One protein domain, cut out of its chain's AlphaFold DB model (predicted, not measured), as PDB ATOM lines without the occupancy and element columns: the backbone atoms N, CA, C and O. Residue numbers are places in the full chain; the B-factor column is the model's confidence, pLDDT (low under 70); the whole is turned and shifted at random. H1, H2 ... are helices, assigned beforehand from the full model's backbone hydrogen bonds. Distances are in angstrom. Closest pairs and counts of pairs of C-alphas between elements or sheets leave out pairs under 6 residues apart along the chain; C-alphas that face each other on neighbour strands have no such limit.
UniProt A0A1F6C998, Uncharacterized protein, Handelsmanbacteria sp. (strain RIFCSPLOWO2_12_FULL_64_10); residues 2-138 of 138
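What this domain is: This is residues 2 to 138 of the 138 residues of an uncharacterized protein of Handelsmanbacteria sp. (strain RIFCSPLOWO2_12_FULL_64_10) (UniProt A0A1F6C998). Four helices, H2 to H5, make an up-and-down bundle, each running against the one before; short H1 lies beyond H2, and H6, reached by a long loop, lies beyond H4 on the other side. The printed part has 137 residues with six named helices, H1 to H6, and no named strand: all helix. It is compact, radius of gyration of the C-alphas 16.5 A, and flat, spanning 49 by 46 by 19 A.

How they stand to each other: Begin with H3, residues 33 to 56; H4, residues 60 to 72, touches it as a hairpin, closest at C-alphas 44 and 70, 4.1 A. H3, with residues 39 to 47 alone, touches H2, residues 14 to 26, another hairpin, closest at C-alphas 43 and 20, 5.9 A. H2 touches H5, residues 83 to 103, closest at C-alphas 21 and 94, 4.0 A. H1, residues 2 to 9, is close to H2 but not clearly touching, about perpendicular at 76 degrees. H6, residues 118 to 136, is near H4. O i to N i+4 pairs are within hydrogen-bond range throughout H1, H2, H5 and H6, 19 of 20 in H3, 7 of 9 in H4.

Where its parts are: Find C-alpha 33 at (216.300, 241.753, 256.647); H3 runs 35.2 A. H6, 27.5 A, ends at C-alpha 136, (200.417, 238.885, 236.534).

The domain as a whole: The printed part has no cut. The H5 to H6 link is long, and its residues 109 to 116 stand free; 20 printed residues have a pLDDT under 70, among them residues 109 to 121.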
ATOM      1  N   ASP A   2     247.822 253.287 231.305       88.38
ATOM      2  CA  ASP A   2     246.862 253.820 230.320       88.38
ATOM      3  C   ASP A   2     245.956 252.745 229.693       88.38
ATOM      4  O   ASP A   2     244.739 252.883 229.696       88.38
ATOM      5  N   SER A   3     246.514 251.584 229.332       89.44
ATOM      6  CA  SER A   3     245.747 250.475 228.736       89.44
ATOM      7  C   SER A   3     244.608 249.928 229.609       89.44
ATOM      8  O   SER A   3     243.654 249.352 229.087       89.44
ATOM      9  N   LEU A   4     244.713 250.043 230.938       90.44
ATOM     10  CA  LEU A   4     243.657 249.608 231.856       90.44
ATOM     11  C   LEU A   4     242.512 250.623 231.879       90.44
ATOM     12  O   LEU A   4     241.349 250.228 231.851       90.44
ATOM     13  N   PHE A   5     242.842 251.915 231.917       91.62
ATOM     14  CA  PHE A   5     241.849 252.986 231.914       91.62
ATOM     15  C   PHE A   5     241.072 253.013 230.601       91.62
ATOM     16  O   PHE A   5     239.844 253.042 230.645       91.62
ATOM     17  N   ASP A   6     241.749 252.834 229.466       89.56
ATOM     18  CA  ASP A   6     241.095 252.704 228.159       89.56
ATOM     19  C   ASP A   6     240.107 251.524 228.135       89.56
ATOM     20  O   ASP A   6     238.999 251.612 227.597       89.56
ATOM     21  N   ALA A   7     240.484 250.396 228.749       89.25
ATOM     22  CA  ALA A   7     239.625 249.220 228.830       89.25
ATOM     23  C   ALA A   7     238.393 249.446 229.725       89.25
ATOM     24  O   ALA A   7     237.320 248.914 229.421       89.25
ATOM     25  N   LEU A   8     238.534 250.219 230.807       91.44
ATOM     26  CA  LEU A   8     237.434 250.594 231.699       91.44
ATOM     27  C   LEU A   8     236.510 251.636 231.057       91.44
ATOM     28  O   LEU A   8     235.292 251.532 231.192       91.44
ATOM     29  N   GLU A   9     237.054 252.585 230.297       91.44
ATOM     30  CA  GLU A   9     236.271 253.588 229.570       91.44
ATOM     31  C   GLU A   9     235.364 252.941 228.508       91.44
ATOM     32  O   GLU A   9     234.222 253.356 228.292       91.44
ATOM     33  N   GLN A  10     235.812 251.837 227.906       91.69
ATOM     34  CA  GLN A  10     234.998 251.028 226.994       91.69
ATOM     35  C   GLN A  10     233.878 250.231 227.691       91.69
ATOM     36  O   GLN A  10     233.060 249.601 227.006       91.69
ATOM     37  N   ARG A  11     233.840 250.214 229.031       94.00
ATOM     38  CA  ARG A  11     232.934 249.391 229.854       94.00
ATOM     39  C   ARG A  11     232.415 250.161 231.076       94.00
ATOM     40  O   ARG A  11     232.672 249.759 232.211       94.00
ATOM     41  N   PRO A  12     231.623 251.227 230.884       94.12
ATOM     42  CA  PRO A  12     231.088 252.018 231.997       94.12
ATOM     43  C   PRO A  12     230.211 251.206 232.970       94.12
ATOM     44  O   PRO A  12     230.061 251.584 234.128       94.12
ATOM     45  N   HIS A  13     229.656 250.066 232.539       95.56
ATOM     46  CA  HIS A  13     228.884 249.149 233.385       95.56
ATOM     47  C   HIS A  13     229.745 248.232 234.267       95.56
ATOM     48  O   HIS A  13     229.192 247.549 235.125       95.56
ATOM     49  N   PHE A  14     231.073 248.209 234.097       96.75
ATOM     50  CA  PHE A  14     231.963 247.294 234.820       96.75
ATOM     51  C   PHE A  14     231.829 247.434 236.341       96.75
ATOM     52  O   PHE A  14     231.567 246.446 237.025       96.75
ATOM     53  N   PHE A  15     231.956 248.657 236.868       96.62
ATOM     54  CA  PHE A  15     231.875 248.901 238.311       96.62
ATOM     55  C   PHE A  15     230.481 248.621 238.891       96.62
ATOM     56  O   PHE A  15     230.420 247.910 239.894       96.62
ATOM     57  N   PRO A  16     229.365 249.077 238.281       97.38
ATOM     58  CA  PRO A  16     228.029 248.680 238.722       97.38
ATOM     59  C   PRO A  16     227.832 247.159 238.755       97.38
ATOM     60  O   PRO A  16     227.336 246.624 239.745       97.38
ATOM     61  N   CYS A  17     228.257 246.443 237.708       97.19
ATOM     62  CA  CYS A  17     228.111 244.991 237.660       97.19
ATOM     63  C   CYS A  17     228.956 244.284 238.721       97.19
ATOM     64  O   CYS A  17     228.461 243.377 239.387       97.19
ATOM     65  N   LEU A  18     230.205 244.720 238.909       97.69
ATOM     66  CA  LEU A  18     231.086 244.193 239.947       97.69
ATOM     67  C   LEU A  18     230.502 244.437 241.343       97.69
ATOM     68  O   LEU A  18     230.486 243.530 242.168       97.69
ATOM     69  N   PHE A  19     229.978 245.636 241.593       97.69
ATOM     70  CA  PHE A  19     229.349 245.980 242.864       97.69
ATOM     71  C   PHE A  19     228.116 245.111 243.152       97.69
ATOM     72  O   PHE A  19     228.014 244.536 244.233       97.69
ATOM     73  N   SER A  20     227.221 244.952 242.171       97.44
ATOM     74  CA  SER A  20     226.056 244.063 242.289       97.44
ATOM     75  C   SER A  20     226.472 242.611 242.537       97.44
ATOM     76  O   SER A  20     225.905 241.958 243.410       97.44
ATOM     77  N   ALA A  21     227.501 242.124 241.837       97.94
ATOM     78  CA  ALA A  21     228.009 240.774 242.042       97.94
ATOM     79  C   ALA A  21     228.555 240.560 243.460       97.94
ATOM     80  O   ALA A  21     228.257 239.548 244.087       97.94
ATOM     81  N   LEU A  22     229.331 241.515 243.979       98.00
ATOM     82  CA  LEU A  22     229.865 241.439 245.338       98.00
ATOM     83  C   LEU A  22     228.749 241.456 246.384       98.00
ATOM     84  O   LEU A  22     228.813 240.679 247.330       98.00
ATOM     85  N   LEU A  23     227.717 242.285 246.208       97.06
ATOM     86  CA  LEU A  23     226.566 242.298 247.113       97.06
ATOM     87  C   LEU A  23     225.838 240.952 247.147       97.06
ATOM     88  O   LEU A  23     225.559 240.452 248.233       97.06
ATOM     89  N   LEU A  24     225.596 240.333 245.990       96.69
ATOM     90  CA  LEU A  24     224.976 239.005 245.928       96.69
ATOM     91  C   LEU A  24     225.830 237.947 246.636       96.69
ATOM     92  O   LEU A  24     225.329 237.188 247.459       96.69
ATOM     93  N   LEU A  25     227.142 237.940 246.398       97.12
ATOM     94  CA  LEU A  25     228.043 236.969 247.028       97.12
ATOM     95  C   LEU A  25     228.203 237.192 248.540       97.12
ATOM     96  O   LEU A  25     228.302 236.226 249.296       97.12
ATOM     97  N   VAL A  26     228.201 238.445 249.002       97.06
ATOM     98  CA  VAL A  26     228.188 238.757 250.440       97.06
ATOM     99  C   VAL A  26     226.865 238.315 251.076       97.06
ATOM    100  O   VAL A  26     226.872 237.864 252.224       97.06
ATOM    101  N   GLY A  27     225.758 238.331 250.325       93.38
ATOM    102  CA  GLY A  27     224.440 237.841 250.741       93.38
ATOM    103  C   GLY A  27     224.381 236.376 251.179       93.38
ATOM    104  O   GLY A  27     223.458 235.999 251.893       93.38
ATOM    105  N   LEU A  28     225.407 235.570 250.892       95.69
ATOM    106  CA  LEU A  28     225.498 234.181 251.367       95.69
ATOM    107  C   LEU A  28     225.632 234.049 252.896       95.69
ATOM    108  O   LEU A  28     225.396 232.962 253.448       95.69
ATOM    109  N   GLY A  29     226.019 235.138 253.567       95.19
ATOM    110  CA  GLY A  29     226.075 235.248 255.021       95.19
ATOM    111  C   GLY A  29     224.699 235.266 255.697       95.19
ATOM    112  O   GLY A  29     223.658 235.057 255.085       95.19
ATOM    113  N   SER A  30     224.687 235.505 257.006       94.25
ATOM    114  CA  SER A  30     223.456 235.685 257.786       94.25
ATOM    115  C   SER A  30     223.314 237.152 258.167       94.25
ATOM    116  O   SER A  30     223.794 237.579 259.213       94.25
ATOM    117  N   TRP A  31     222.682 237.924 257.286       95.81
ATOM    118  CA  TRP A  31     222.484 239.362 257.458       95.81
ATOM    119  C   TRP A  31     221.070 239.709 257.931       95.81
ATOM    120  O   TRP A  31     220.173 238.865 257.962       95.81
ATOM    121  N   SER A  32     220.871 240.969 258.313       95.56
ATOM    122  CA  SER A  32     219.552 241.487 258.677       95.56
ATOM    123  C   SER A  32     218.622 241.569 257.463       95.56
ATOM    124  O   SER A  32     219.068 241.681 256.322       95.56
ATOM    125  N   SER A  33     217.309 241.584 257.707       90.25
ATOM    126  CA  SER A  33     216.300 241.753 256.647       90.25
ATOM    127  C   SER A  33     216.546 243.016 255.803       90.25
ATOM    128  O   SER A  33     216.508 242.970 254.578       90.25
ATOM    129  N   THR A  34     216.934 244.121 256.450       93.06
ATOM    130  CA  THR A  34     217.264 245.391 255.785       93.06
ATOM    131  C   THR A  34     218.377 245.248 254.746       93.06
ATOM    132  O   THR A  34     218.313 245.880 253.692       93.06
ATOM    133  N   TYR A  35     219.386 244.413 255.017       93.50
ATOM    134  CA  TYR A  35     220.458 244.145 254.062       93.50
ATOM    135  C   TYR A  35     219.919 243.452 252.806       93.50
ATOM    136  O   TYR A  35     220.196 243.904 251.699       93.50
ATOM    137  N   TYR A  36     219.099 242.409 252.959       92.00
ATOM    138  CA  TYR A  36     218.519 241.705 251.811       92.00
ATOM    139  C   TYR A  36     217.603 242.605 250.984       92.00
ATOM    140  O   TYR A  36     217.688 242.601 249.760       92.00
ATOM    141  N   THR A  37     216.803 243.458 251.633       93.25
ATOM    142  CA  THR A  37     216.003 244.466 250.926       93.25
ATOM    143  C   THR A  37     216.882 245.380 250.070       93.25
ATOM    144  O   THR A  37     216.550 245.648 248.916       93.25
ATOM    145  N   LEU A  38     218.025 245.833 250.595       94.31
ATOM    146  CA  LEU A  38     218.980 246.639 249.833       94.31
ATOM    147  C   LEU A  38     219.572 245.856 248.651       94.31
ATOM    148  O   LEU A  38     219.627 246.387 247.543       94.31
ATOM    149  N   VAL A  39     219.990 244.605 248.870       94.31
ATOM    150  CA  VAL A  39     220.523 243.735 247.808       94.31
ATOM    151  C   VAL A  39     219.501 243.556 246.687       94.31
ATOM    152  O   VAL A  39     219.878 243.646 245.520       94.31
ATOM    153  N   TYR A  40     218.223 243.377 247.021       94.25
ATOM    154  CA  TYR A  40     217.141 243.224 246.046       94.25
ATOM    155  C   TYR A  40     216.974 244.492 245.211       94.25
ATOM    156  O   TYR A  40     217.050 244.436 243.987       94.25
ATOM    157  N   TRP A  41     216.891 245.668 245.843       94.62
ATOM    158  CA  TRP A  41     216.823 246.938 245.111       94.62
ATOM    159  C   TRP A  41     218.008 247.145 244.165       94.62
ATOM    160  O   TRP A  41     217.822 247.492 242.997       94.62
ATOM    161  N   VAL A  42     219.231 246.913 244.642       94.00
ATOM    162  CA  VAL A  42     220.439 247.110 243.831       94.00
ATOM    163  C   VAL A  42     220.498 246.107 242.675       94.00
ATOM    164  O   VAL A  42     220.779 246.493 241.538       94.00
ATOM    165  N   THR A  43     220.185 244.839 242.946       93.88
ATOM    166  CA  THR A  43     220.186 243.752 241.954       93.88
ATOM    167  C   THR A  43     218.981 243.815 241.016       93.88
ATOM    168  O   THR A  43     219.004 243.233 239.943       93.88
ATOM    169  N   MET A  44     217.947 244.585 241.336       95.62
ATOM    170  CA  MET A  44     216.893 244.919 240.385       95.62
ATOM    171  C   MET A  44     217.341 246.052 239.446       95.62
ATOM    172  O   MET A  44     217.246 245.939 238.220       95.62
ATOM    173  N   ILE A  45     217.853 247.153 240.008       96.12
ATOM    174  CA  ILE A  45     218.159 248.385 239.263       96.12
ATOM    175  C   ILE A  45     219.348 248.197 238.318       96.12
ATOM    176  O   ILE A  45     219.267 248.572 237.145       96.12
ATOM    177  N   ILE A  46     220.455 247.624 238.805       97.19
ATOM    178  CA  ILE A  46     221.696 247.541 238.024       97.19
ATOM    179  C   ILE A  46     221.512 246.651 236.784       97.19
ATOM    180  O   ILE A  46     221.746 247.149 235.681       97.19
ATOM    181  N   PRO A  47     221.049 245.390 236.887       97.50
ATOM    182  CA  PRO A  47     220.796 244.553 235.716       97.50
ATOM    183  C   PRO A  47     219.788 245.163 234.745       97.50
ATOM    184  O   PRO A  47     219.995 245.051 233.542       97.50
ATOM    185  N   SER A  48     218.763 245.876 235.229       97.00
ATOM    186  CA  SER A  48     217.816 246.591 234.360       97.00
ATOM    187  C   SER A  48     218.509 247.668 233.518       97.00
ATOM    188  O   SER A  48     218.353 247.707 232.297       97.00
ATOM    189  N   GLY A  49     219.337 248.512 234.142       95.81
ATOM    190  CA  GLY A  49     220.114 249.530 233.429       95.81
ATOM    191  C   GLY A  49     221.120 248.922 232.446       95.81
ATOM    192  O   GLY A  49     221.275 249.399 231.322       95.81
ATOM    193  N   VAL A  50     221.765 247.820 232.831       97.25
ATOM    194  CA  VAL A  50     222.723 247.111 231.972       97.25
ATOM    195  C   VAL A  50     222.016 246.374 230.833       97.25
ATOM    196  O   VAL A  50     222.563 246.318 229.735       97.25
ATOM    197  N   ALA A  51     220.790 245.883 231.028       96.94
ATOM    198  CA  ALA A  51     219.974 245.308 229.960       96.94
ATOM    199  C   ALA A  51     219.652 246.360 228.893       96.94
ATOM    200  O   ALA A  51     219.789 246.084 227.702       96.94
ATOM    201  N   LEU A  52     219.304 247.584 229.308       95.75
ATOM    202  CA  LEU A  52     219.114 248.708 228.390       95.75
ATOM    203  C   LEU A  52     220.407 249.038 227.635       95.75
ATOM    204  O   LEU A  52     220.381 249.164 226.412       95.75
ATOM    205  N   LEU A  53     221.552 249.110 228.323       94.81
ATOM    206  CA  LEU A  53     222.853 249.310 227.669       94.81
ATOM    207  C   LEU A  53     223.175 248.192 226.670       94.81
ATOM    208  O   LEU A  53     223.601 248.476 225.553       94.81
ATOM    209  N   ALA A  54     222.934 246.932 227.037       95.00
ATOM    210  CA  ALA A  54     223.137 245.778 226.169       95.00
ATOM    211  C   ALA A  54     222.244 245.846 224.922       95.00
ATOM    212  O   ALA A  54     222.723 245.570 223.823       95.00
ATOM    213  N   LEU A  55     220.984 246.274 225.066       93.38
ATOM    214  CA  LEU A  55     220.073 246.530 223.946       93.38
ATOM    215  C   LEU A  55     220.621 247.627 223.025       93.38
ATOM    216  O   LEU A  55     220.743 247.404 221.819       93.38
ATOM    217  N   PHE A  56     221.024 248.777 223.578       92.38
ATOM    218  CA  PHE A  56     221.598 249.883 222.802       92.38
ATOM    219  C   PHE A  56     222.896 249.493 222.087       92.38
ATOM    220  O   PHE A  56     223.137 249.905 220.954       92.38
ATOM    221  N   TRP A  57     223.724 248.665 222.721       92.69
ATOM    222  CA  TRP A  57     224.975 248.152 222.160       92.69
ATOM    223  C   TRP A  57     224.804 246.888 221.318       92.69
ATOM    224  O   TRP A  57     225.800 246.300 220.895       92.69
ATOM    225  N   ARG A  58     223.557 246.485 221.037       89.62
ATOM    226  CA  ARG A  58     223.206 245.341 220.184       89.62
ATOM    227  C   ARG A  58     223.774 244.004 220.679       89.62
ATOM    228  O   ARG A  58     224.049 243.105 219.890       89.62
ATOM    229  N   GLN A  59     223.942 243.851 221.989       91.69
ATOM    230  CA  GLN A  59     224.417 242.626 222.632       91.69
ATOM    231  C   GLN A  59     223.258 241.806 223.220       91.69
ATOM    232  O   GLN A  59     223.198 241.538 224.421       91.69
ATOM    233  N   PHE A  60     222.326 241.397 222.357       91.44
ATOM    234  CA  PHE A  60     221.047 240.796 222.759       91.44
ATOM    235  C   PHE A  60     221.169 239.495 223.554       91.44
ATOM    236  O   PHE A  60     220.292 239.202 224.356       91.44
ATOM    237  N   VAL A  61     222.267 238.748 223.386       92.62
ATOM    238  CA  VAL A  61     222.499 237.476 224.093       92.62
ATOM    239  C   VAL A  61     222.452 237.619 225.622       92.62
ATOM    240  O   VAL A  61     222.048 236.686 226.307       92.62
ATOM    241  N   TRP A  62     222.798 238.794 226.163       93.81
ATOM    242  CA  TRP A  62     222.823 239.043 227.611       93.81
ATOM    243  C   TRP A  62     221.495 239.551 228.177       93.81
ATOM    244  O   TRP A  62     221.272 239.494 229.388       93.81
ATOM    245  N   VAL A  63     220.619 240.077 227.319       95.62
ATOM    246  CA  VAL A  63     219.406 240.787 227.738       95.62
ATOM    247  C   VAL A  63     218.438 239.873 228.502       95.62
ATOM    248  O   VAL A  63     218.011 240.281 229.583       95.62
ATOM    249  N   PRO A  64     218.126 238.638 228.048       95.00
ATOM    250  CA  PRO A  64     217.208 237.763 228.776       95.00
ATOM    251  C   PRO A  64     217.669 237.464 230.206       95.00
ATOM    252  O   PRO A  64     216.872 237.564 231.133       95.00
ATOM    253  N   GLY A  65     218.956 237.157 230.401       94.19
ATOM    254  CA  GLY A  65     219.491 236.854 231.731       94.19
ATOM    255  C   GLY A  65     219.506 238.072 232.658       94.19
ATOM    256  O   GLY A  65     219.195 237.949 233.838       94.19
ATOM    257  N   LEU A  66     219.793 239.266 232.124       97.12
ATOM    258  CA  LEU A  66     219.754 240.508 232.905       97.12
ATOM    259  C   LEU A  66     218.333 240.857 233.358       97.12
ATOM    260  O   LEU A  66     218.130 241.245 234.505       97.12
ATOM    261  N   ILE A  67     217.348 240.678 232.476       95.94
ATOM    262  CA  ILE A  67     215.939 240.899 232.808       95.94
ATOM    263  C   ILE A  67     215.448 239.856 233.810       95.94
ATOM    264  O   ILE A  67     214.765 240.205 234.765       95.94
ATOM    265  N   PHE A  68     215.813 238.589 233.625       94.31
ATOM    266  CA  PHE A  68     215.463 237.521 234.556       94.31
ATOM    267  C   PHE A  68     215.968 237.812 235.975       94.31
ATOM    268  O   PHE A  68     215.194 237.706 236.925       94.31
ATOM    269  N   LEU A  69     217.222 238.258 236.120       95.94
ATOM    270  CA  LEU A  69     217.749 238.696 237.416       95.94
ATOM    271  C   LEU A  69     216.973 239.887 237.976       95.94
ATOM    272  O   LEU A  69     216.594 239.864 239.144       95.94
ATOM    273  N   ALA A  70     216.688 240.895 237.150       96.06
ATOM    274  CA  ALA A  70     215.920 242.051 237.595       96.06
ATOM    275  C   ALA A  70     214.523 241.666 238.111       96.06
ATOM    276  O   ALA A  70     214.058 242.238 239.092       96.06
ATOM    277  N   LEU A  71     213.868 240.688 237.481       94.62
ATOM    278  CA  LEU A  71     212.551 240.205 237.896       94.62
ATOM    279  C   LEU A  71     212.613 239.378 239.185       94.62
ATOM    280  O   LEU A  71     211.795 239.599 240.072       94.62
ATOM    281  N   ILE A  72     213.574 238.458 239.310       94.25
ATOM    282  CA  ILE A  72     213.707 237.610 240.507       94.25
ATOM    283  C   ILE A  72     214.030 238.429 241.751       94.25
ATOM    284  O   ILE A  72     213.479 238.170 242.816       94.25
ATOM    285  N   PHE A  73     214.922 239.407 241.618       94.44
ATOM    286  CA  PHE A  73     215.355 240.252 242.728       94.44
ATOM    287  C   PHE A  73     214.471 241.494 242.909       94.44
ATOM    288  O   PHE A  73     214.856 242.419 243.619       94.44
ATOM    289  N   ASN A  74     213.292 241.548 242.280       93.81
ATOM    290  CA  ASN A  74     212.369 242.664 242.431       93.81
ATOM    291  C   ASN A  74     211.754 242.662 243.849       93.81
ATOM    292  O   ASN A  74     211.006 241.748 244.181       93.81
ATOM    293  N   PRO A  75     211.994 243.689 244.686       90.38
ATOM    294  CA  PRO A  75     211.470 243.728 246.052       90.38
ATOM    295  C   PRO A  75     209.957 243.985 246.131       90.38
ATOM    296  O   PRO A  75     209.381 243.878 247.213       90.38
ATOM    297  N   ILE A  76     209.309 244.357 245.022       88.75
ATOM    298  CA  ILE A  76     207.855 244.552 244.965       88.75
ATOM    299  C   ILE A  76     207.146 243.192 245.000       88.75
ATOM    300  O   ILE A  76     206.189 243.024 245.751       88.75
ATOM    301  N   GLU A  77     207.654 242.217 244.243       85.50
ATOM    302  CA  GLU A  77     207.110 240.858 244.175       85.50
ATOM    303  C   GLU A  77     207.980 239.906 244.998       85.50
ATOM    304  O   GLU A  77     209.044 239.460 244.575       85.50
ATOM    305  N   HIS A  78     207.532 239.591 246.214       78.25
ATOM    306  CA  HIS A  78     208.270 238.697 247.100       78.25
ATOM    307  C   HIS A  78     208.030 237.229 246.735       78.25
ATOM    308  O   HIS A  78     207.026 236.631 247.123       78.25
ATOM    309  N   PHE A  79     209.003 236.608 246.069       86.69
ATOM    310  CA  PHE A  79     209.025 235.157 245.904       86.69
ATOM    311  C   PHE A  79     209.366 234.464 247.233       86.69
ATOM    312  O   PHE A  79     210.429 234.679 247.822       86.69
ATOM    313  N   SER A  80     208.483 233.580 247.697       87.12
ATOM    314  CA  SER A  80     208.677 232.759 248.899       87.12
ATOM    315  C   SER A  80     209.593 231.558 248.623       87.12
ATOM    316  O   SER A  80     209.214 230.398 248.767       87.12
ATOM    317  N   LEU A  81     210.832 231.828 248.204       87.94
ATOM    318  CA  LEU A  81     211.840 230.782 248.037       87.94
ATOM    319  C   LEU A  81     212.440 230.408 249.398       87.94
ATOM    320  O   LEU A  81     212.655 231.254 250.267       87.94
ATOM    321  N   GLY A  82     212.751 229.124 249.583       92.88
ATOM    322  CA  GLY A  82     213.511 228.678 250.748       92.88
ATOM    323  C   GLY A  82     214.911 229.300 250.773       92.88
ATOM    324  O   GLY A  82     215.503 229.554 249.724       92.88
ATOM    325  N   VAL A  83     215.477 229.491 251.969       91.00
ATOM    326  CA  VAL A  83     216.800 230.124 252.174       91.00
ATOM    327  C   VAL A  83     217.893 229.478 251.314       91.00
ATOM    328  O   VAL A  83     218.723 230.173 250.736       91.00
ATOM    329  N   THR A  84     217.883 228.148 251.187       93.69
ATOM    330  CA  THR A  84     218.843 227.416 250.348       93.69
ATOM    331  C   THR A  84     218.745 227.816 248.877       93.69
ATOM    332  O   THR A  84     219.769 227.975 248.220       93.69
ATOM    333  N   LEU A  85     217.529 228.003 248.360       93.62
ATOM    334  CA  LEU A  85     217.311 228.360 246.962       93.62
ATOM    335  C   LEU A  85     217.701 229.818 246.694       93.62
ATOM    336  O   LEU A  85     218.343 230.080 245.682       93.62
ATOM    337  N   TRP A  86     217.417 230.734 247.627       94.31
ATOM    338  CA  TRP A  86     217.906 232.116 247.553       94.31
ATOM    339  C   TRP A  86     219.431 232.182 247.462       94.31
ATOM    340  O   TRP A  86     219.956 232.811 246.551       94.31
ATOM    341  N   LYS A  87     220.149 231.423 248.299       94.31
ATOM    342  CA  LYS A  87     221.618 231.352 248.230       94.31
ATOM    343  C   LYS A  87     222.129 230.841 246.884       94.31
ATOM    344  O   LYS A  87     223.141 231.323 246.386       94.31
ATOM    345  N   VAL A  88     221.446 229.868 246.280       94.88
ATOM    346  CA  VAL A  88     221.797 229.390 244.934       94.88
ATOM    347  C   VAL A  88     221.592 230.499 243.897       94.88
ATOM    348  O   VAL A  88     222.464 230.702 243.052       94.88
ATOM    349  N   MET A  89     220.488 231.246 243.984       95.12
ATOM    350  CA  MET A  89     220.225 232.385 243.097       95.12
ATOM    351  C   MET A  89     221.251 233.507 243.276       95.12
ATOM    352  O   MET A  89     221.692 234.068 242.277       95.12
ATOM    353  N   ASP A  90     221.701 233.774 244.502       96.06
ATOM    354  CA  ASP A  90     222.761 234.746 244.785       96.06
ATOM    355  C   ASP A  90     224.088 234.352 244.122       96.06
ATOM    356  O   ASP A  90     224.734 235.179 243.476       96.06
ATOM    357  N   VAL A  91     224.484 233.074 244.208       97.75
ATOM    358  CA  VAL A  91     225.702 232.574 243.543       97.75
ATOM    359  C   VAL A  91     225.586 232.687 242.022       97.75
ATOM    360  O   VAL A  91     226.504 233.188 241.369       97.75
ATOM    361  N   ILE A  92     224.465 232.235 241.450       96.81
ATOM    362  CA  ILE A  92     224.238 232.268 239.998       96.81
ATOM    363  C   ILE A  92     224.194 233.718 239.503       96.81
ATOM    364  O   ILE A  92     224.871 234.052 238.531       96.81
ATOM    365  N   GLY A  93     223.447 234.585 240.186       96.69
ATOM    366  CA  GLY A  93     223.329 236.002 239.859       96.69
ATOM    367  C   GLY A  93     224.663 236.732 239.982       96.69
ATOM    368  O   GLY A  93     225.054 237.445 239.059       96.69
ATOM    369  N   GLY A  94     225.413 236.490 241.059       97.50
ATOM    370  CA  GLY A  94     226.744 237.058 241.254       97.50
ATOM    371  C   GLY A  94     227.716 236.642 240.147       97.50
ATOM    372  O   GLY A  94     228.360 237.494 239.530       97.50
ATOM    373  N   GLY A  95     227.769 235.347 239.823       97.75
ATOM    374  CA  GLY A  95     228.593 234.825 238.728       97.75
ATOM    375  C   GLY A  95     228.192 235.376 237.354       97.75
ATOM    376  O   GLY A  95     229.053 235.750 236.548       97.75
ATOM    377  N   TYR A  96     226.889 235.495 237.093       97.94
ATOM    378  CA  TYR A  96     226.377 236.087 235.859       97.94
ATOM    379  C   TYR A  96     226.759 237.569 235.741       97.94
ATOM    380  O   TYR A  96     227.262 237.993 234.699       97.94
ATOM    381  N   MET A  97     226.620 238.347 236.817       98.19
ATOM    382  CA  MET A  97     226.986 239.765 236.838       98.19
ATOM    383  C   MET A  97     228.491 239.993 236.648       98.19
ATOM    384  O   MET A  97     228.871 240.903 235.908       98.19
ATOM    385  N   LEU A  98     229.355 239.140 237.213       98.12
ATOM    386  CA  LEU A  98     230.798 239.164 236.925       98.12
ATOM    387  C   LEU A  98     231.086 238.891 235.447       98.12
ATOM    388  O   LEU A  98     231.895 239.586 234.831       98.12
ATOM    389  N   THR A  99     230.394 237.908 234.867       97.62
ATOM    390  CA  THR A  99     230.535 237.568 233.447       97.62
ATOM    391  C   THR A  99     230.122 238.747 232.566       97.62
ATOM    392  O   THR A  99     230.863 239.143 231.668       97.62
ATOM    393  N   VAL A 100     228.985 239.379 232.862       96.81
ATOM    394  CA  VAL A 100     228.492 240.568 232.150       96.81
ATOM    395  C   VAL A 100     229.456 241.753 232.275       96.81
ATOM    396  O   VAL A 100     229.719 242.429 231.274       96.81
ATOM    397  N   ALA A 101     230.028 241.979 233.466       96.38
ATOM    398  CA  ALA A 101     230.991 243.054 233.705       96.38
ATOM    399  C   ALA A 101     232.167 242.985 232.717       96.38
ATOM    400  O   ALA A 101     232.610 244.007 232.187       96.38
ATOM    401  N   VAL A 102     232.649 241.773 232.420       96.31
ATOM    402  CA  VAL A 102     233.797 241.568 231.528       96.31
ATOM    403  C   VAL A 102     233.423 241.341 230.061       96.31
ATOM    404  O   VAL A 102     234.218 241.674 229.179       96.31
ATOM    405  N   ALA A 103     232.256 240.764 229.780       94.75
ATOM    406  CA  ALA A 103     231.897 240.328 228.435       94.75
ATOM    407  C   ALA A 103     231.273 241.444 227.590       94.75
ATOM    408  O   ALA A 103     231.584 241.547 226.399       94.75
ATOM    409  N   ILE A 104     230.440 242.300 228.193       93.88
ATOM    410  CA  ILE A 104     229.823 243.413 227.470       93.88
ATOM    411  C   ILE A 104     230.873 244.498 227.200       93.88
ATOM    412  O   ILE A 104     231.665 244.865 228.067       93.88
ATOM    413  N   LYS A 105     230.889 245.010 225.968       93.44
ATOM    414  CA  LYS A 105     231.831 246.031 225.489       93.44
ATOM    415  C   LYS A 105     231.090 247.023 224.609       93.44
ATOM    416  O   LYS A 105     230.293 246.615 223.759       93.44
ATOM    417  N   LYS A 106     231.389 248.311 224.766       91.69
ATOM    418  CA  LYS A 106     230.879 249.336 223.857       91.69
ATOM    419  C   LYS A 106     231.310 248.998 222.416       91.69
ATOM    420  O   LYS A 106     232.496 248.738 222.197       91.69
ATOM    421  N   PRO A 107     230.390 248.970 221.435       87.25
ATOM    422  CA  PRO A 107     230.754 248.775 220.039       87.25
ATOM    423  C   PRO A 107     231.728 249.876 219.611       87.25
ATOM    424  O   PRO A 107     231.493 251.054 219.887       87.25
ATOM    425  N   GLY A 108     232.833 249.507 218.960       84.31
ATOM    426  CA  GLY A 108     233.739 250.494 218.370       84.31
ATOM    427  C   GLY A 108     233.022 251.316 217.294       84.31
ATOM    428  O   GLY A 108     232.092 250.825 216.661       84.31
ATOM    429  N   ALA A 109     233.477 252.549 217.046       65.25
ATOM    430  CA  ALA A 109     232.843 253.510 216.126       65.25
ATOM    431  C   ALA A 109     232.672 253.023 214.664       65.25
ATOM    432  O   ALA A 109     232.004 253.675 213.867       65.25
ATOM    433  N   LYS A 110     233.237 251.867 214.300       65.62
ATOM    434  CA  LYS A 110     233.008 251.179 213.026       65.62
ATOM    435  C   LYS A 110     232.050 249.998 213.227       65.62
ATOM    436  O   LYS A 110     232.533 248.914 213.546       65.62
ATOM    437  N   ARG A 111     230.737 250.162 212.997       58.56
ATOM    438  CA  ARG A 111     229.859 249.070 212.502       58.56
ATOM    439  C   ARG A 111     228.454 249.527 212.060       58.56
ATOM    440  O   ARG A 111     227.601 249.796 212.894       58.56
ATOM    441  N   GLU A 112     228.304 249.553 210.731       59.09
ATOM    442  CA  GLU A 112     227.195 249.116 209.848       59.09
ATOM    443  C   GLU A 112     225.716 249.496 210.100       59.09
ATOM    444  O   GLU A 112     225.221 249.597 211.226       59.09
ATOM    445  N   SER A 113     225.028 249.694 208.963       63.03
ATOM    446  CA  SER A 113     223.765 250.416 208.766       63.03
ATOM    447  C   SER A 113     222.595 249.927 209.622       63.03
ATOM    448  O   SER A 113     222.431 248.751 209.938       63.03
ATOM    449  N   SER A 114     221.783 250.902 210.026       57.47
ATOM    450  CA  SER A 114     220.792 250.853 211.101       57.47
ATOM    451  C   SER A 114     219.560 249.973 210.840       57.47
ATOM    452  O   SER A 114     218.770 249.759 211.760       57.47
ATOM    453  N   ASP A 115     219.390 249.448 209.629       62.94
ATOM    454  CA  ASP A 115     218.062 249.050 209.151       62.94
ATOM    455  C   ASP A 115     217.715 247.570 209.387       62.94
ATOM    456  O   ASP A 115     216.541 247.207 209.398       62.94
ATOM    457  N   SER A 116     218.689 246.693 209.650       60.88
ATOM    458  CA  SER A 116     218.440 245.240 209.725       60.88
ATOM    459  C   SER A 116     217.976 244.718 211.093       60.88
ATOM    460  O   SER A 116     217.661 243.536 211.222       60.88
ATOM    461  N   LEU A 117     217.933 245.563 212.131       57.19
ATOM    462  CA  LEU A 117     217.859 245.095 213.526       57.19
ATOM    463  C   LEU A 117     216.712 245.677 214.362       57.19
ATOM    464  O   LEU A 117     216.553 245.277 215.512       57.19
ATOM    465  N   ILE A 118     215.872 246.557 213.810       65.12
ATOM    466  CA  ILE A 118     214.699 247.086 214.531       65.12
ATOM    467  C   ILE A 118     213.680 245.967 214.808       65.12
ATOM    468  O   ILE A 118     213.124 245.900 215.901       65.12
ATOM    469  N   ALA A 119     213.493 245.045 213.858       64.75
ATOM    470  CA  ALA A 119     212.523 243.953 213.954       64.75
ATOM    471  C   ALA A 119     212.749 242.973 215.133       64.75
ATOM    472  O   ALA A 119     211.794 242.708 215.862       64.75
ATOM    473  N   PRO A 120     213.962 242.436 215.389       66.75
ATOM    474  CA  PRO A 120     214.160 241.512 216.509       66.75
ATOM    475  C   PRO A 120     214.053 242.186 217.884       66.75
ATOM    476  O   PRO A 120     213.601 241.555 218.837       66.75
ATOM    477  N   VAL A 121     214.427 243.466 218.001       63.12
ATOM    478  CA  VAL A 121     214.382 244.197 219.280       63.12
ATOM    479  C   VAL A 121     212.951 244.506 219.694       63.12
ATOM    480  O   VAL A 121     212.580 244.276 220.846       63.12
ATOM    481  N   THR A 122     212.132 244.986 218.757       73.31
ATOM    482  CA  THR A 122     210.713 245.243 219.020       73.31
ATOM    483  C   THR A 122     209.962 243.943 219.289       73.31
ATOM    484  O   THR A 122     209.181 243.890 220.237       73.31
ATOM    485  N   ALA A 123     210.256 242.869 218.546       70.38
ATOM    486  CA  ALA A 123     209.670 241.554 218.792       70.38
ATOM    487  C   ALA A 123     210.007 241.022 220.197       70.38
ATOM    488  O   ALA A 123     209.114 240.559 220.907       70.38
ATOM    489  N   PHE A 124     211.265 241.136 220.635       69.69
ATOM    490  CA  PHE A 124     211.680 240.691 221.967       69.69
ATOM    491  C   PHE A 124     211.039 241.525 223.086       69.69
ATOM    492  O   PHE A 124     210.500 240.960 224.035       69.69
ATOM    493  N   ALA A 125     211.034 242.856 222.956       69.94
ATOM    494  CA  ALA A 125     210.409 243.744 223.936       69.94
ATOM    495  C   ALA A 125     208.905 243.457 224.094       69.94
ATOM    496  O   ALA A 125     208.417 243.340 225.216       69.94
ATOM    497  N   LEU A 126     208.185 243.266 222.983       73.81
ATOM    498  CA  LEU A 126     206.764 242.907 223.004       73.81
ATOM    499  C   LEU A 126     206.526 241.529 223.631       73.81
ATOM    500  O   LEU A 126     205.610 241.376 224.436       73.81
ATOM    501  N   SER A 127     207.377 240.547 223.319       72.06
ATOM    502  CA  SER A 127     207.298 239.201 223.904       72.06
ATOM    503  C   SER A 127     207.477 239.234 225.421       72.06
ATOM    504  O   SER A 127     206.777 238.539 226.155       72.06
ATOM    505  N   LEU A 128     208.390 240.077 225.901       63.28
ATOM    506  CA  LEU A 128     208.676 240.219 227.320       63.28
ATOM    507  C   LEU A 128     207.540 240.924 228.075       63.28
ATOM    508  O   LEU A 128     207.142 240.470 229.144       63.28
ATOM    509  N   VAL A 129     206.976 241.988 227.495       73.88
ATOM    510  CA  VAL A 129     205.777 242.654 228.031       73.88
ATOM    511  C   VAL A 129     204.613 241.667 228.124       73.88
ATOM    512  O   VAL A 129     203.920 241.626 229.140       73.88
ATOM    513  N   PHE A 130     204.427 240.833 227.099       77.31
ATOM    514  CA  PHE A 130     203.374 239.822 227.086       77.31
ATOM    515  C   PHE A 130     203.580 238.758 228.171       77.31
ATOM    516  O   PHE A 130     202.628 238.389 228.855       77.31
ATOM    517  N   LEU A 131     204.820 238.303 228.372       67.81
ATOM    518  CA  LEU A 131     205.159 237.336 229.416       67.81
ATOM    519  C   LEU A 131     204.894 237.894 230.821       67.81
ATOM    520  O   LEU A 131     204.274 237.216 231.636       67.81
ATOM    521  N   ILE A 132     205.313 239.135 231.091       70.06
ATOM    522  CA  ILE A 132     205.062 239.807 232.376       70.06
ATOM    523  C   ILE A 132     203.553 239.947 232.616       70.06
ATOM    524  O   ILE A 132     203.066 239.629 233.698       70.06
ATOM    525  N   TYR A 133     202.797 240.366 231.595       71.88
ATOM    526  CA  TYR A 133     201.342 240.479 231.687       71.88
ATOM    527  C   TYR A 133     200.656 239.130 231.955       71.88
ATOM    528  O   TYR A 133     199.731 239.063 232.761       71.88
ATOM    529  N   ALA A 134     201.112 238.054 231.306       75.31
ATOM    530  CA  ALA A 134     200.567 236.714 231.501       75.31
ATOM    531  C   ALA A 134     200.815 236.190 232.923       75.31
ATOM    532  O   ALA A 134     199.905 235.634 233.530       75.31
ATOM    533  N   LEU A 135     202.016 236.409 233.467       61.38
ATOM    534  CA  LEU A 135     202.358 236.013 234.835       61.38
ATOM    535  C   LEU A 135     201.565 236.796 235.888       61.38
ATOM    536  O   LEU A 135     201.211 236.227 236.909       61.38
ATOM    537  N   TRP A 136     201.231 238.063 235.627       63.62
ATOM    538  CA  TRP A 136     200.417 238.885 236.534       63.62
ATOM    539  C   TRP A 136     198.935 238.464 236.607       63.62
ATOM    540  O   TRP A 136     198.203 238.897 237.495       63.62
ATOM    541  N   LYS A 137     198.460 237.657 235.652       70.38
ATOM    542  CA  LYS A 137     197.066 237.188 235.583       70.38
ATOM    543  C   LYS A 137     196.838 235.804 236.199       70.38
ATOM    544  O   LYS A 137     195.681 235.383 236.245       70.38
ATOM    545  N   LEU A 138     197.902 235.115 236.612       69.69
ATOM    546  CA  LEU A 138     197.864 233.823 237.302       69.69
ATOM    547  C   LEU A 138     197.833 234.029 238.818       69.69
ATOM    548  O   LEU A 138     197.127 233.236 239.478       69.69
TER     549      LEU A 138